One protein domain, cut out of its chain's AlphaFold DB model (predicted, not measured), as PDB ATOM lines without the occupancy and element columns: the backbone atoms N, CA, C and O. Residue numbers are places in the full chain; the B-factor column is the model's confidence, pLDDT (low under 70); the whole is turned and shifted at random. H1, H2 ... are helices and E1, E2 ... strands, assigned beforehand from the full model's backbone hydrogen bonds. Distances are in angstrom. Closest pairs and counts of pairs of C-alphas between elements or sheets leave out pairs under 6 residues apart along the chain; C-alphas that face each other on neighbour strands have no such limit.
ATOM      1  N   CYS A 179      11.071  -3.088  38.246       91.31
ATOM      2  CA  CYS A 179      10.728  -2.778  39.628       91.31
ATOM      3  C   CYS A 179      11.460  -3.721  40.602       91.31
ATOM      4  O   CYS A 179      11.795  -4.848  40.230       91.31
ATOM      5  N   PRO A 180      11.624  -3.330  41.884       90.44
ATOM      6  CA  PRO A 180      12.237  -4.185  42.909       90.44
ATOM      7  C   PRO A 180      11.535  -5.533  43.137       90.44
ATOM      8  O   PRO A 180      12.130  -6.445  43.703       90.44
ATOM      9  N   ASP A 181      10.270  -5.666  42.728       91.31
ATOM     10  CA  ASP A 181       9.521  -6.925  42.795       91.31
ATOM     11  C   ASP A 181       9.938  -7.943  41.713       91.31
ATOM     12  O   ASP A 181       9.545  -9.108  41.791       91.31
ATOM     13  N   GLY A 182      10.698  -7.506  40.700       89.38
ATOM     14  CA  GLY A 182      11.116  -8.292  39.539       89.38
ATOM     15  C   GLY A 182       9.970  -8.778  38.644       89.38
ATOM     16  O   GLY A 182      10.186  -9.626  37.776       89.38
ATOM     17  N   ARG A 183       8.749  -8.277  38.856       92.88
ATOM     18  CA  ARG A 183       7.511  -8.715  38.181       92.88
ATOM     19  C   ARG A 183       6.747  -7.573  37.525       92.88
ATOM     20  O   ARG A 183       5.809  -7.819  36.769       92.88
ATOM     21  N   SER A 184       7.151  -6.341  37.800       93.56
ATOM     22  CA  SER A 184       6.542  -5.143  37.248       93.56
ATOM     23  C   SER A 184       7.579  -4.298  36.517       93.56
ATOM     24  O   SER A 184       8.752  -4.252  36.890       93.56
ATOM     25  N   LEU A 185       7.126  -3.589  35.489       91.50
ATOM     26  CA  LEU A 185       7.883  -2.539  34.826       91.50
ATOM     27  C   LEU A 185       7.677  -1.225  35.587       91.50
ATOM     28  O   LEU A 185       6.549  -0.744  35.701       91.50
ATOM     29  N   CYS A 186       8.758  -0.643  36.094       90.62
ATOM     30  CA  CYS A 186       8.753   0.659  36.746       90.62
ATOM     31  C   CYS A 186       8.969   1.732  35.691       90.62
ATOM     32  O   CYS A 186      10.001   1.751  35.030       90.62
ATOM     33  N   VAL A 187       7.984   2.610  35.527       87.56
ATOM     34  CA  VAL A 187       7.999   3.667  34.517       87.56
ATOM     35  C   VAL A 187       7.900   5.022  35.193       87.56
ATOM     36  O   VAL A 187       6.947   5.270  35.938       87.56
ATOM     37  N   THR A 188       8.860   5.900  34.925       82.25
ATOM     38  CA  THR A 188       8.806   7.291  35.374       82.25
ATOM     39  C   THR A 188       7.929   8.095  34.421       82.25
ATOM     40  O   THR A 188       8.037   8.012  33.196       82.25
ATOM     41  N   GLN A 189       6.992   8.839  34.994       76.31
ATOM     42  CA  GLN A 189       6.113   9.744  34.272       76.31
ATOM     43  C   GLN A 189       6.764  11.119  34.111       76.31
ATOM     44  O   GLN A 189       7.717  11.469  34.802       76.31
ATOM     45  N   SER A 190       6.199  11.950  33.234       72.81
ATOM     46  CA  SER A 190       6.683  13.318  32.994       72.81
ATOM     47  C   SER A 190       6.677  14.217  34.238       72.81
ATOM     48  O   SER A 190       7.356  15.238  34.253       72.81
ATOM     49  N   ASP A 191       5.893  13.871  35.262       79.38
ATOM     50  CA  ASP A 191       5.842  14.572  36.549       79.38
ATOM     51  C   ASP A 191       6.856  14.035  37.584       79.38
ATOM     52  O   ASP A 191       6.886  14.506  38.721       79.38
ATOM     53  N   GLY A 192       7.698  13.069  37.196       77.44
ATOM     54  CA  GLY A 192       8.706  12.434  38.043       77.44
ATOM     55  C   GLY A 192       8.166  11.324  38.949       77.44
ATOM     56  O   GLY A 192       8.937  10.737  39.710       77.44
ATOM     57  N   THR A 193       6.867  11.015  38.896       84.88
ATOM     58  CA  THR A 193       6.307   9.886  39.644       84.88
ATOM     59  C   THR A 193       6.681   8.562  38.986       84.88
ATOM     60  O   THR A 193       6.726   8.452  37.762       84.88
ATOM     61  N   VAL A 194       6.953   7.537  39.796       87.38
ATOM     62  CA  VAL A 194       7.227   6.181  39.302       87.38
ATOM     63  C   VAL A 194       5.977   5.338  39.458       87.38
ATOM     64  O   VAL A 194       5.392   5.257  40.541       87.38
ATOM     65  N   ARG A 195       5.591   4.672  38.375       87.88
ATOM     66  CA  ARG A 195       4.452   3.770  38.338       87.88
ATOM     67  C   ARG A 195       4.893   2.357  37.999       87.88
ATOM     68  O   ARG A 195       5.605   2.149  37.025       87.88
ATOM     69  N   ALA A 196       4.409   1.391  38.772       92.00
ATOM     70  CA  ALA A 196       4.574  -0.024  38.471       92.00
ATOM     71  C   ALA A 196       3.449  -0.504  37.541       92.00
ATOM     72  O   ALA A 196       2.267  -0.332  37.849       92.00
ATOM     73  N   LEU A 197       3.821  -1.108  36.416       92.81
ATOM     74  CA  LEU A 197       2.920  -1.818  35.511       92.81
ATOM     75  C   LEU A 197       3.208  -3.320  35.607       92.81
ATOM     76  O   LEU A 197       4.319  -3.731  35.266       92.81
ATOM     77  N   PRO A 198       2.255  -4.144  36.071       93.69
ATOM     78  CA  PRO A 198       2.490  -5.572  36.235       93.69
ATOM     79  C   PRO A 198       2.685  -6.244  34.874       93.69
ATOM     80  O   PRO A 198       1.913  -6.017  33.938       93.69
ATOM     81  N   LEU A 199       3.710  -7.091  34.771       91.88
ATOM     82  CA  LEU A 199       3.883  -7.971  33.621       91.88
ATOM     83  C   LEU A 199       2.918  -9.173  33.731       91.88
ATOM     84  O   LEU A 199       2.519  -9.536  34.843       91.88
ATOM     85  N   PRO A 200       2.525  -9.800  32.607       90.94
ATOM     86  CA  PRO A 200       1.640 -10.963  32.621       90.94
ATOM     87  C   PRO A 200       2.161 -12.093  33.523       90.94
ATOM     88  O   PRO A 200       3.340 -12.442  33.488       90.94
ATOM     89  N   GLU A 201       1.294 -12.665  34.366       89.00
ATOM     90  CA  GLU A 201       1.717 -13.649  35.375       89.00
ATOM     91  C   GLU A 201       2.260 -14.951  34.772       89.00
ATOM     92  O   GLU A 201       3.091 -15.618  35.388       89.00
ATOM     93  N   ASP A 202       1.784 -15.328  33.588       84.75
ATOM     94  CA  ASP A 202       2.212 -16.508  32.835       84.75
ATOM     95  C   ASP A 202       3.714 -16.491  32.525       84.75
ATOM     96  O   ASP A 202       4.352 -17.544  32.587       84.75
ATOM     97  N   LEU A 203       4.312 -15.304  32.373       82.88
ATOM     98  CA  LEU A 203       5.761 -15.130  32.219       82.88
ATOM     99  C   LEU A 203       6.573 -15.664  33.400       82.88
ATOM    100  O   LEU A 203       7.733 -16.052  33.249       82.88
ATOM    101  N   PHE A 204       5.971 -15.734  34.584       85.12
ATOM    102  CA  PHE A 204       6.634 -16.165  35.815       85.12
ATOM    103  C   PHE A 204       6.164 -17.533  36.298       85.12
ATOM    104  O   PHE A 204       6.667 -18.035  37.305       85.12
ATOM    105  N   ARG A 205       5.195 -18.151  35.612       85.12
ATOM    106  CA  ARG A 205       4.673 -19.465  35.992       85.12
ATOM    107  C   ARG A 205       5.546 -20.576  35.401       85.12
ATOM    108  O   ARG A 205       5.733 -20.600  34.182       85.12
ATOM    109  N   PRO A 206       6.071 -21.497  36.231       83.94
ATOM    110  CA  PRO A 206       6.743 -22.693  35.741       83.94
ATOM    111  C   PRO A 206       5.836 -23.516  34.825       83.94
ATOM    112  O   PRO A 206       4.612 -23.450  34.950       83.94
ATOM    113  N   ASP A 207       6.433 -24.324  33.950       81.19
ATOM    114  CA  ASP A 207       5.686 -25.277  33.129       81.19
ATOM    115  C   ASP A 207       4.915 -26.255  34.041       81.19
ATOM    116  O   ASP A 207       5.539 -27.021  34.784       81.19
ATOM    117  N   PRO A 208       3.568 -26.251  34.012       81.94
ATOM    118  CA  PRO A 208       2.763 -27.085  34.898       81.94
ATOM    119  C   PRO A 208       2.862 -28.581  34.568       81.94
ATOM    120  O   PRO A 208       2.457 -29.408  35.385       81.94
ATOM    121  N   SER A 209       3.373 -28.943  33.386       82.00
ATOM    122  CA  SER A 209       3.593 -30.335  32.983       82.00
ATOM    123  C   SER A 209       4.873 -30.938  33.572       82.00
ATOM    124  O   SER A 209       5.039 -32.159  33.564       82.00
ATOM    125  N   GLN A 210       5.765 -30.101  34.110       83.31
ATOM    126  CA  GLN A 210       7.071 -30.500  34.621       83.31
ATOM    127  C   GLN A 210       7.103 -30.469  36.151       83.31
ATOM    128  O   GLN A 210       6.489 -29.627  36.808       83.31
ATOM    129  N   LYS A 211       7.870 -31.381  36.754       87.06
ATOM    130  CA  LYS A 211       8.048 -31.400  38.209       87.06
ATOM    131  C   LYS A 211       9.114 -30.385  38.621       87.06
ATOM    132  O   LYS A 211      10.307 -30.628  38.446       87.06
ATOM    133  N   VAL A 212       8.681 -29.278  39.214       89.75
ATOM    134  CA  VAL A 212       9.571 -28.267  39.804       89.75
ATOM    135  C   VAL A 212      10.245 -28.826  41.062       89.75
ATOM    136  O   VAL A 212       9.573 -29.363  41.944       89.75
ATOM    137  N   GLU A 213      11.568 -28.695  41.152       89.38
ATOM    138  CA  GLU A 213      12.322 -28.933  42.389       89.38
ATOM    139  C   GLU A 213      12.527 -27.654  43.187       89.38
ATOM    140  O   GLU A 213      12.352 -27.642  44.401       89.38
ATOM    141  N   GLU A 214      12.935 -26.597  42.493       88.44
ATOM    142  CA  GLU A 214      13.393 -25.360  43.100       88.44
ATOM    143  C   GLU A 214      13.098 -24.191  42.161       88.44
ATOM    144  O   GLU A 214      13.244 -24.299  40.942       88.44
ATOM    145  N   ILE A 215      12.698 -23.066  42.748       87.88
ATOM    146  CA  ILE A 215      12.611 -21.775  42.073       87.88
ATOM    147  C   ILE A 215      13.524 -20.839  42.853       87.88
ATOM    148  O   ILE A 215      13.273 -20.571  44.030       87.88
ATOM    149  N   SER A 216      14.591 -20.371  42.215       85.94
ATOM    150  CA  SER A 216      15.469 -19.374  42.816       85.94
ATOM    151  C   SER A 216      14.731 -18.032  42.945       85.94
ATOM    152  O   SER A 216      13.862 -17.731  42.121       85.94
ATOM    153  N   PRO A 217      15.064 -17.204  43.951       87.00
ATOM    154  CA  PRO A 217      14.572 -15.831  44.022       87.00
ATOM    155  C   PRO A 217      14.873 -15.046  42.739       87.00
ATOM    156  O   PRO A 217      15.834 -15.349  42.033       87.00
ATOM    157  N   LEU A 218      14.062 -14.022  42.458       87.94
ATOM    158  CA  LEU A 218      14.309 -13.110  41.343       87.94
ATOM    159  C   LEU A 218      15.582 -12.300  41.608       87.94
ATOM    160  O   LEU A 218      15.699 -11.627  42.631       87.94
ATOM    161  N   GLU A 219      16.518 -12.357  40.670       90.56
ATOM    162  CA  GLU A 219      17.699 -11.503  40.632       90.56
ATOM    163  C   GLU A 219      17.328 -10.255  39.825       90.56
ATOM    164  O   GLU A 219      17.190 -10.319  38.605       90.56
ATOM    165  N   VAL A 220      17.096  -9.132  40.511       89.75
ATOM    166  CA  VAL A 220      16.700  -7.858  39.890       89.75
ATOM    167  C   VAL A 220      17.931  -6.970  39.735       89.75
ATOM    168  O   VAL A 220      18.514  -6.547  40.734       89.75
ATOM    169  N   GLY A 221      18.332  -6.709  38.493       83.50
ATOM    170  CA  GLY A 221      19.345  -5.719  38.139       83.50
ATOM    171  C   GLY A 221      18.726  -4.403  37.664       83.50
ATOM    172  O   GLY A 221      17.507  -4.272  37.547       83.50
ATOM    173  N   ASP A 222      19.586  -3.430  37.356       74.31
ATOM    174  CA  ASP A 222      19.160  -2.110  36.869       74.31
ATOM    175  C   ASP A 222      18.521  -2.181  35.469       74.31
ATOM    176  O   ASP A 222      17.614  -1.411  35.153       74.31
ATOM    177  N   GLU A 223      18.979  -3.117  34.631       77.88
ATOM    178  CA  GLU A 223      18.549  -3.256  33.232       77.88
ATOM    179  C   GLU A 223      17.700  -4.505  32.974       77.88
ATOM    180  O   GLU A 223      16.899  -4.515  32.044       77.88
ATOM    181  N   GLU A 224      17.849  -5.560  33.774       84.94
ATOM    182  CA  GLU A 224      17.196  -6.847  33.527       84.94
ATOM    183  C   GLU A 224      16.864  -7.593  34.819       84.94
ATOM    184  O   GLU A 224      17.426  -7.330  35.883       84.94
ATOM    185  N   VAL A 225      15.949  -8.552  34.710       88.69
ATOM    186  CA  VAL A 225      15.595  -9.478  35.787       88.69
ATOM    187  C   VAL A 225      15.840 -10.896  35.327       88.69
ATOM    188  O   VAL A 225      15.445 -11.267  34.224       88.69
ATOM    189  N   GLN A 226      16.415 -11.704  36.211       90.50
ATOM    190  CA  GLN A 226      16.653 -13.119  35.986       90.50
ATOM    191  C   GLN A 226      15.912 -13.982  37.014       90.50
ATOM    192  O   GLN A 226      15.897 -13.699  38.211       90.50
ATOM    193  N   MET A 227      15.329 -15.085  36.547       90.12
ATOM    194  CA  MET A 227      14.748 -16.140  37.375       90.12
ATOM    195  C   MET A 227      15.301 -17.492  36.944       90.12
ATOM    196  O   MET A 227      15.362 -17.774  35.749       90.12
ATOM    197  N   LYS A 228      15.643 -18.357  37.900       89.75
ATOM    198  CA  LYS A 228      16.049 -19.740  37.615       89.75
ATOM    199  C   LYS A 228      15.040 -20.720  38.190       89.75
ATOM    200  O   LYS A 228      14.660 -20.612  39.355       89.75
ATOM    201  N   ILE A 229      14.619 -21.680  37.375       89.19
ATOM    202  CA  ILE A 229      13.730 -22.768  37.774       89.19
ATOM    203  C   ILE A 229      14.426 -24.089  37.481       89.19
ATOM    204  O   ILE A 229      14.856 -24.353  36.358       89.19
ATOM    205  N   ARG A 230      14.524 -24.942  38.497       88.94
ATOM    206  CA  ARG A 230      15.094 -26.280  38.388       88.94
ATOM    207  C   ARG A 230      13.968 -27.299  38.235       88.94
ATOM    208  O   ARG A 230      13.160 -27.470  39.149       88.94
ATOM    209  N   TYR A 231      13.935 -27.998  37.103       87.75
ATOM    210  CA  TYR A 231      12.940 -29.031  36.812       87.75
ATOM    211  C   TYR A 231      13.564 -30.419  36.823       87.75
ATOM    212  O   TYR A 231      14.597 -30.644  36.190       87.75
ATOM    213  N   ARG A 232      12.910 -31.372  37.493       83.56
ATOM    214  CA  ARG A 232      13.297 -32.786  37.506       83.56
ATOM    215  C   ARG A 232      12.568 -33.544  36.399       83.56
ATOM    216  O   ARG A 232      11.344 -33.621  36.425       83.56
ATOM    217  N   ILE A 233      13.323 -34.192  35.508       80.38
ATOM    218  CA  ILE A 233      12.773 -35.126  34.504       80.38
ATOM    219  C   ILE A 233      12.899 -36.579  34.990       80.38
ATOM    220  O   ILE A 233      11.997 -37.390  34.800       80.38
ATOM    221  N   THR A 234      14.012 -36.924  35.642       78.19
ATOM    222  CA  THR A 234      14.308 -38.280  36.136       78.19
ATOM    223  C   THR A 234      14.834 -38.232  37.570       78.19
ATOM    224  O   THR A 234      15.141 -37.166  38.090       78.19
ATOM    225  N   GLU A 235      14.998 -39.379  38.231       73.00
ATOM    226  CA  GLU A 235      15.576 -39.422  39.586       73.00
ATOM    227  C   GLU A 235      17.008 -38.871  39.671       73.00
ATOM    228  O   GLU A 235      17.422 -38.440  40.745       73.00
ATOM    229  N   LYS A 236      17.754 -38.875  38.558       68.56
ATOM    230  CA  LYS A 236      19.170 -38.482  38.497       68.56
ATOM    231  C   LYS A 236      19.436 -37.239  37.648       68.56
ATOM    232  O   LYS A 236      20.590 -36.872  37.470       68.56
ATOM    233  N   GLY A 237      18.406 -36.614  37.082       79.00
ATOM    234  CA  GLY A 237      18.617 -35.599  36.056       79.00
ATOM    235  C   GLY A 237      17.393 -34.760  35.729       79.00
ATOM    236  O   GLY A 237      16.245 -35.140  35.980       79.00
ATOM    237  N   GLY A 238      17.661 -33.625  35.103       85.62
ATOM    238  CA  GLY A 238      16.676 -32.636  34.711       85.62
ATOM    239  C   GLY A 238      17.341 -31.484  33.966       85.62
ATOM    240  O   GLY A 238      18.443 -31.638  33.431       85.62
ATOM    241  N   PHE A 239      16.678 -30.335  33.949       87.19
ATOM    242  CA  PHE A 239      17.197 -29.109  33.346       87.19
ATOM    243  C   PHE A 239      16.972 -27.902  34.258       87.19
ATOM    244  O   PHE A 239      16.135 -27.919  35.168       87.19
ATOM    245  N   ILE A 240      17.770 -26.866  34.036       87.44
ATOM    246  CA  ILE A 240      17.581 -25.542  34.614       87.44
ATOM    247  C   ILE A 240      17.072 -24.641  33.497       87.44
ATOM    248  O   ILE A 240      17.662 -24.558  32.419       87.44
ATOM    249  N   GLU A 241      15.964 -23.977  33.779       88.62
ATOM    250  CA  GLU A 241      15.393 -22.929  32.955       88.62
ATOM    251  C   GLU A 241      15.775 -21.579  33.553       88.62
ATOM    252  O   GLU A 241      15.461 -21.298  34.710       88.62
ATOM    253  N   THR A 242      16.450 -20.748  32.770       88.31
ATOM    254  CA  THR A 242      16.743 -19.359  33.111       88.31
ATOM    255  C   THR A 242      15.817 -18.471  32.297       88.31
ATOM    256  O   THR A 242      15.890 -18.459  31.070       88.31
ATOM    257  N   ARG A 243      14.952 -17.722  32.974       89.00
ATOM    258  CA  ARG A 243      14.095 -16.702  32.365       89.00
ATOM    259  C   ARG A 243      14.722 -15.340  32.594       89.00
ATOM    260  O   ARG A 243      15.098 -15.041  33.727       89.00
ATOM    261  N   ILE A 244      14.827 -14.542  31.545       88.25
ATOM    262  CA  ILE A 244      15.376 -13.189  31.585       88.25
ATOM    263  C   ILE A 244      14.357 -12.250  30.964       88.25
ATOM    264  O   ILE A 244      13.813 -12.559  29.906       88.25
ATOM    265  N   TRP A 245      14.113 -11.102  31.590       89.62
ATOM    266  CA  TRP A 245      13.338 -10.044  30.955       89.62
ATOM    267  C   TRP A 245      13.955  -8.667  31.146       89.62
ATOM    268  O   TRP A 245      14.564  -8.393  32.180       89.62
ATOM    269  N   LYS A 246      13.791  -7.798  30.143       87.62
ATOM    270  CA  LYS A 246      14.322  -6.427  30.159       87.62
ATOM    271  C   LYS A 246      13.564  -5.464  29.241       87.62
ATOM    272  O   LYS A 246      13.126  -5.876  28.168       87.62
ATOM    273  N   PRO A 247      13.409  -4.179  29.606       85.81
ATOM    274  CA  PRO A 247      12.958  -3.155  28.669       85.81
ATOM    275  C   PRO A 247      14.002  -2.945  27.558       85.81
ATOM    276  O   PRO A 247      15.194  -2.830  27.826       85.81
ATOM    277  N   VAL A 248      13.558  -2.886  26.300       80.88
ATOM    278  CA  VAL A 248      14.450  -2.828  25.119       80.88
ATOM    279  C   VAL A 248      14.199  -1.641  24.193       80.88
ATOM    280  O   VAL A 248      15.084  -1.257  23.428       80.88
ATOM    281  N   CYS A 249      13.003  -1.057  24.223       79.12
ATOM    282  CA  CYS A 249      12.642   0.089  23.390       79.12
ATOM    283  C   CYS A 249      11.450   0.826  23.994       79.12
ATOM    284  O   CYS A 249      10.640   0.197  24.664       79.12
ATOM    285  N   GLY A 250      11.294   2.129  23.779       77.88
ATOM    286  CA  GLY A 250      10.114   2.825  24.286       77.88
ATOM    287  C   GLY A 250      10.102   4.323  24.039       77.88
ATOM    288  O   GLY A 250      11.149   4.953  23.927       77.88
ATOM    289  N   THR A 251       8.892   4.877  23.985       75.50
ATOM    290  CA  THR A 251       8.601   6.309  23.843       75.50
ATOM    291  C   THR A 251       8.014   6.835  25.154       75.50
ATOM    292  O   THR A 251       7.102   6.218  25.716       75.50
ATOM    293  N   GLN A 252       8.499   7.988  25.628       71.56
ATOM    294  CA  GLN A 252       8.136   8.562  26.924       71.56
ATOM    295  C   GLN A 252       6.623   8.703  27.059       71.56
ATOM    296  O   GLN A 252       5.951   9.202  26.157       71.56
ATOM    297  N   GLY A 253       6.087   8.250  28.194       73.25
ATOM    298  CA  GLY A 253       4.669   8.389  28.524       73.25
ATOM    299  C   GLY A 253       3.704   7.668  27.575       73.25
ATOM    300  O   GLY A 253       2.495   7.864  27.689       73.25
ATOM    301  N   ARG A 254       4.201   6.842  26.641       81.94
ATOM    302  CA  ARG A 254       3.360   6.159  25.659       81.94
ATOM    303  C   ARG A 254       3.539   4.645  25.616       81.94
ATOM    304  O   ARG A 254       2.569   3.946  25.894       81.94
ATOM    305  N   TRP A 255       4.726   4.140  25.278       84.56
ATOM    306  CA  TRP A 255       4.944   2.696  25.118       84.56
ATOM    307  C   TRP A 255       6.316   2.263  25.612       84.56
ATOM    308  O   TRP A 255       7.286   2.996  25.437       84.56
ATOM    309  N   VAL A 256       6.411   1.038  26.124       87.69
ATOM    310  CA  VAL A 256       7.682   0.351  26.385       87.69
ATOM    311  C   VAL A 256       7.585  -1.071  25.848       87.69
ATOM    312  O   VAL A 256       6.613  -1.768  26.114       87.69
ATOM    313  N   VAL A 257       8.578  -1.506  25.085       87.94
ATOM    314  CA  VAL A 257       8.751  -2.896  24.674       87.94
ATOM    315  C   VAL A 257       9.665  -3.589  25.670       87.94
ATOM    316  O   VAL A 257      10.728  -3.067  26.010       87.94
ATOM    317  N   VAL A 258       9.246  -4.767  26.108       88.88
ATOM    318  CA  VAL A 258       9.971  -5.655  27.011       88.88
ATOM    319  C   VAL A 258      10.320  -6.922  26.245       88.88
ATOM    320  O   VAL A 258       9.456  -7.514  25.604       88.88
ATOM    321  N   ASP A 259      11.584  -7.313  26.291       86.62
ATOM    322  CA  ASP A 259      12.071  -8.591  25.785       86.62
ATOM    323  C   ASP A 259      12.027  -9.623  26.908       86.62
ATOM    324  O   ASP A 259      12.449  -9.324  28.027       86.62
ATOM    325  N   PHE A 260      11.486 -10.804  26.622       87.81
ATOM    326  CA  PHE A 260      11.399 -11.930  27.539       87.81
ATOM    327  C   PHE A 260      11.996 -13.168  26.869       87.81
ATOM    328  O   PHE A 260      11.453 -13.666  25.887       87.81
ATOM    329  N   ALA A 261      13.079 -13.694  27.431       85.62
ATOM    330  CA  ALA A 261      13.822 -14.825  26.894       85.62
ATOM    331  C   ALA A 261      13.915 -15.972  27.909       85.62
ATOM    332  O   ALA A 261      14.098 -15.760  29.109       85.62
ATOM    333  N   VAL A 262      13.832 -17.202  27.414       85.12
ATOM    334  CA  VAL A 262      13.919 -18.442  28.186       85.12
ATOM    335  C   VAL A 262      15.042 -19.294  27.623       85.12
ATOM    336  O   VAL A 262      15.038 -19.676  26.455       85.12
ATOM    337  N   TYR A 263      15.992 -19.627  28.486       83.38
ATOM    338  CA  TYR A 263      17.124 -20.487  28.177       83.38
ATOM    339  C   TYR A 263      17.006 -21.777  28.970       83.38
ATOM    340  O   TYR A 263      16.782 -21.734  30.182       83.38
ATOM    341  N   ARG A 264      17.234 -22.927  28.333       84.25
ATOM    342  CA  ARG A 264      17.303 -24.218  29.033       84.25
ATOM    343  C   ARG A 264      18.670 -24.853  28.879       84.25
ATOM    344  O   ARG A 264      19.243 -24.885  27.793       84.25
ATOM    345  N   HIS A 265      19.187 -25.388  29.979       82.81
ATOM    346  CA  HIS A 265      20.392 -26.212  29.981       82.81
ATOM    347  C   HIS A 265      20.199 -27.461  30.843       82.81
ATOM    348  O   HIS A 265      19.488 -27.407  31.851       82.81
ATOM    349  N   PRO A 266      20.833 -28.593  30.485       82.75
ATOM    350  CA  PRO A 266      20.852 -29.774  31.339       82.75
ATOM    351  C   PRO A 266      21.439 -29.454  32.715       82.75
ATOM    352  O   PRO A 266      22.278 -28.562  32.854       82.75
ATOM    353  N   TRP A 267      21.055 -30.223  33.733       76.31
ATOM    354  CA  TRP A 267      21.794 -30.237  34.996       76.31
ATOM    355  C   TRP A 267      23.224 -30.716  34.727       76.31
ATOM    356  O   TRP A 267      23.458 -31.909  34.563       76.31
ATOM    357  N   ALA A 268      24.185 -29.800  34.644       62.75
ATOM    358  CA  ALA A 268      25.591 -30.173  34.662       62.75
ATOM    359  C   ALA A 268      25.991 -30.479  36.113       62.75
ATOM    360  O   ALA A 268      25.712 -29.674  37.001       62.75
ATOM    361  N   GLU A 269      26.653 -31.615  36.360       54.00
ATOM    362  CA  GLU A 269      27.303 -31.869  37.658       54.00
ATOM    363  C   GLU A 269      28.440 -30.862  37.917       54.00
ATOM    364  O   GLU A 269      28.706 -30.548  39.070       54.00
ATOM    365  N   ASP A 270      29.003 -30.256  36.861       48.47
ATOM    366  CA  ASP A 270      30.036 -29.219  36.931       48.47
ATOM    367  C   ASP A 270      29.808 -28.111  35.880       48.47
ATOM    368  O   ASP A 270      30.210 -28.221  34.724       48.47
ATOM    369  N   GLY A 271      29.157 -27.016  36.283       44.97
ATOM    370  CA  GLY A 271      29.480 -25.656  35.818       44.97
ATOM    371  C   GLY A 271      29.411 -25.294  34.323       44.97
ATOM    372  O   GLY A 271      29.950 -24.249  33.957       44.97
ATOM    373  N   ALA A 272      28.775 -26.071  33.445       43.69
ATOM    374  CA  ALA A 272      28.629 -25.676  32.042       43.69
ATOM    375  C   ALA A 272      27.564 -24.573  31.878       43.69
ATOM    376  O   ALA A 272      26.363 -24.838  31.825       43.69
ATOM    377  N   ALA A 273      28.019 -23.323  31.792       43.25
ATOM    378  CA  ALA A 273      27.215 -22.178  31.379       43.25
ATOM    379  C   ALA A 273      27.017 -22.220  29.855       43.25
ATOM    380  O   ALA A 273      27.929 -21.909  29.093       43.25
ATOM    381  N   GLY A 274      25.834 -22.633  29.406       49.59
ATOM    382  CA  GLY A 274      25.480 -22.600  27.988       49.59
ATOM    383  C   GLY A 274      24.208 -23.380  27.703       49.59
ATOM    384  O   GLY A 274      24.273 -24.518  27.252       49.59
ATOM    385  N   GLY A 275      23.057 -22.780  28.004       59.00
ATOM    386  CA  GLY A 275      21.765 -23.264  27.523       59.00
ATOM    387  C   GLY A 275      21.422 -22.662  26.170       59.00
ATOM    388  O   GLY A 275      21.785 -21.517  25.905       59.00
ATOM    389  N   GLY A 276      20.730 -23.426  25.325       67.38
ATOM    390  CA  GLY A 276      20.138 -22.891  24.100       67.38
ATOM    391  C   GLY A 276      18.978 -21.951  24.435       67.38
ATOM    392  O   GLY A 276      18.277 -22.166  25.431       67.38
ATOM    393  N   LEU A 277      18.794 -20.903  23.627       70.50
ATOM    394  CA  LEU A 277      17.567 -20.106  23.645       70.50
ATOM    395  C   LEU A 277      16.420 -21.014  23.201       70.50
ATOM    396  O   LEU A 277      16.453 -21.548  22.096       70.50
ATOM    397  N   GLU A 278      15.435 -21.210  24.066       73.69
ATOM    398  CA  GLU A 278      14.303 -22.092  23.783       73.69
ATOM    399  C   GLU A 278      13.049 -21.305  23.417       73.69
ATOM    400  O   GLU A 278      12.342 -21.661  22.479       73.69
ATOM    401  N   HIS A 279      12.781 -20.226  24.153       75.50
ATOM    402  CA  HIS A 279      11.654 -19.338  23.900       75.50
ATOM    403  C   HIS A 279      12.110 -17.892  23.994       75.50
ATOM    404  O   HIS A 279      12.930 -17.545  24.840       75.50
ATOM    405  N   SER A 280      11.559 -17.047  23.139       77.50
ATOM    406  CA  SER A 280      11.719 -15.606  23.231       77.50
ATOM    407  C   SER A 280      10.417 -14.960  22.793       77.50
ATOM    408  O   SER A 280       9.758 -15.448  21.873       77.50
ATOM    409  N   GLU A 281      10.020 -13.882  23.455       82.88
ATOM    410  CA  GLU A 281       8.812 -13.142  23.126       82.88
ATOM    411  C   GLU A 281       8.954 -11.673  23.516       82.88
ATOM    412  O   GLU A 281       9.433 -11.322  24.592       82.88
ATOM    413  N   LEU A 282       8.502 -10.796  22.624       85.44
ATOM    414  CA  LEU A 282       8.456  -9.363  22.876       85.44
ATOM    415  C   LEU A 282       7.069  -8.992  23.395       85.44
ATOM    416  O   LEU A 282       6.065  -9.402  22.816       85.44
ATOM    417  N   TYR A 283       7.003  -8.153  24.422       88.31
ATOM    418  CA  TYR A 283       5.779  -7.573  24.969       88.31
ATOM    419  C   TYR A 283       5.778  -6.067  24.759       88.31
ATOM    420  O   TYR A 283       6.813  -5.426  24.874       88.31
ATOM    421  N   ILE A 284       4.614  -5.481  24.495       89.06
ATOM    422  CA  ILE A 284       4.412  -4.034  24.480       89.06
ATOM    423  C   ILE A 284       3.528  -3.620  25.659       89.06
ATOM    424  O   ILE A 284       2.389  -4.069  25.796       89.06
ATOM    425  N   ALA A 285       4.067  -2.745  26.500       89.75
ATOM    426  CA  ALA A 285       3.355  -2.021  27.534       89.75
ATOM    427  C   ALA A 285       2.817  -0.705  26.952       89.75
ATOM    428  O   ALA A 285       3.590   0.176  26.586       89.75
TER     429      ALA A 285
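This is residues 179 to 285 of the 386 residues of an uncharacterized protein of Thermoflexus hugenholtzii JAD2 (UniProt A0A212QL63). A long, twisted antiparallel sheet of five strands, E3 - E4 - E5 - E6 - E7, makes the body of a rod, with the long strands E5 and E6 in its middle. A small separate hairpin, E1 and E2, lies near the end of the sheet where E5 passes into E6 and E7 ends, and from it the backbone runs through the one-turn helix H1, which only grazes the sheet, along the sheet's length to edge strand E3. The printed part has 107 residues with one named helix and seven named strands, in the order E1 E2 H1 E3 E4 E5 E6 E7, and its class is mostly strand. It is only just loose, close to compact, with a radius of gyration of the C-alphas of 15.8 A, and the C-alphas span 55 by 22 by 20 A along their three main axes.

The larger sheet is a meander, each strand the antiparallel neighbour of the one before: E3, residues 211 to 215, E4, residues 225 to 234, E5, residues 237 to 251, E6, residues 255 to 266, and E7, residues 276 to 285. E3 and E7 are its edge strands. From edge to edge the strands' lines turn by 66 degrees and the way across the sheet turns by 83 degrees. The inner strands E5 and E6 form a hairpin at 164 degrees between their directions, with N 244 and O 261 at 2.8 A, within hydrogen-bond range, and N 257 and O 249 at 2.7 A. E6 and E7 form a hairpin at 163 degrees, with N 262 and O 279 at 2.7 A. E4 and E5 form a hairpin at 156 degrees, with N 227 and O 243 at 2.8 A. E3 and E4 form a hairpin at 147 degrees, with N 230 and O 214 at 2.8 A. Residues 219 to 220, in the link between E3 and E4, pair antiparallel with residues 225 to 226 of E4. The second sheet is the hairpin of E1, residues 184 to 188, and E2, residues 194 to 198, antiparallel at 154 degrees, with N 187 and O 195 at 2.8 A. E1 and E5 are only just apart, their closest C-alphas 8.0 A from each other. The closest C-alphas of E2 and E7, those of Leu 197 and Ala 285, are also 8.0 A apart. H1, residues 201 to 204, only grazes the larger sheet with its residues 203 to 204; the C-alphas of Leu 203 and Phe 260 of E6 are 8.0 A apart. H1 is too short for any O i to N i+4 pair, and its one O i to N i+3 pair is within hydrogen-bond range.

E5 is the longest strand, 44.8 A from C-alpha 237 at (18.617, -35.599, 36.056) to C-alpha 251 at (8.601, 6.309, 23.843). E6 measures 36.7 A, E4 28.8 A and E7 27.0 A. E1 begins at C-alpha 184, (6.542, -5.143, 37.248), and E7 ends at C-alpha 285, (3.355, -2.021, 27.534).

The two C-alphas farthest apart are those of Asp 191, in the link from E1 to E2, and Glu 235, in the link from E4 to E5, at 54.9 A. The first and last printed C-alphas, those of Cys 179 and Ala 285, are 14.2 A apart. The printed part has no cut and no long link; the links H1 to E3, E3 to E4 and E6 to E7 are short, and the others are tight. The mean pLDDT of the printed part is 82.1, and the model's confidence is low, under 70, at residue 236 and residues 268 to 276, of which 276 belongs to E7.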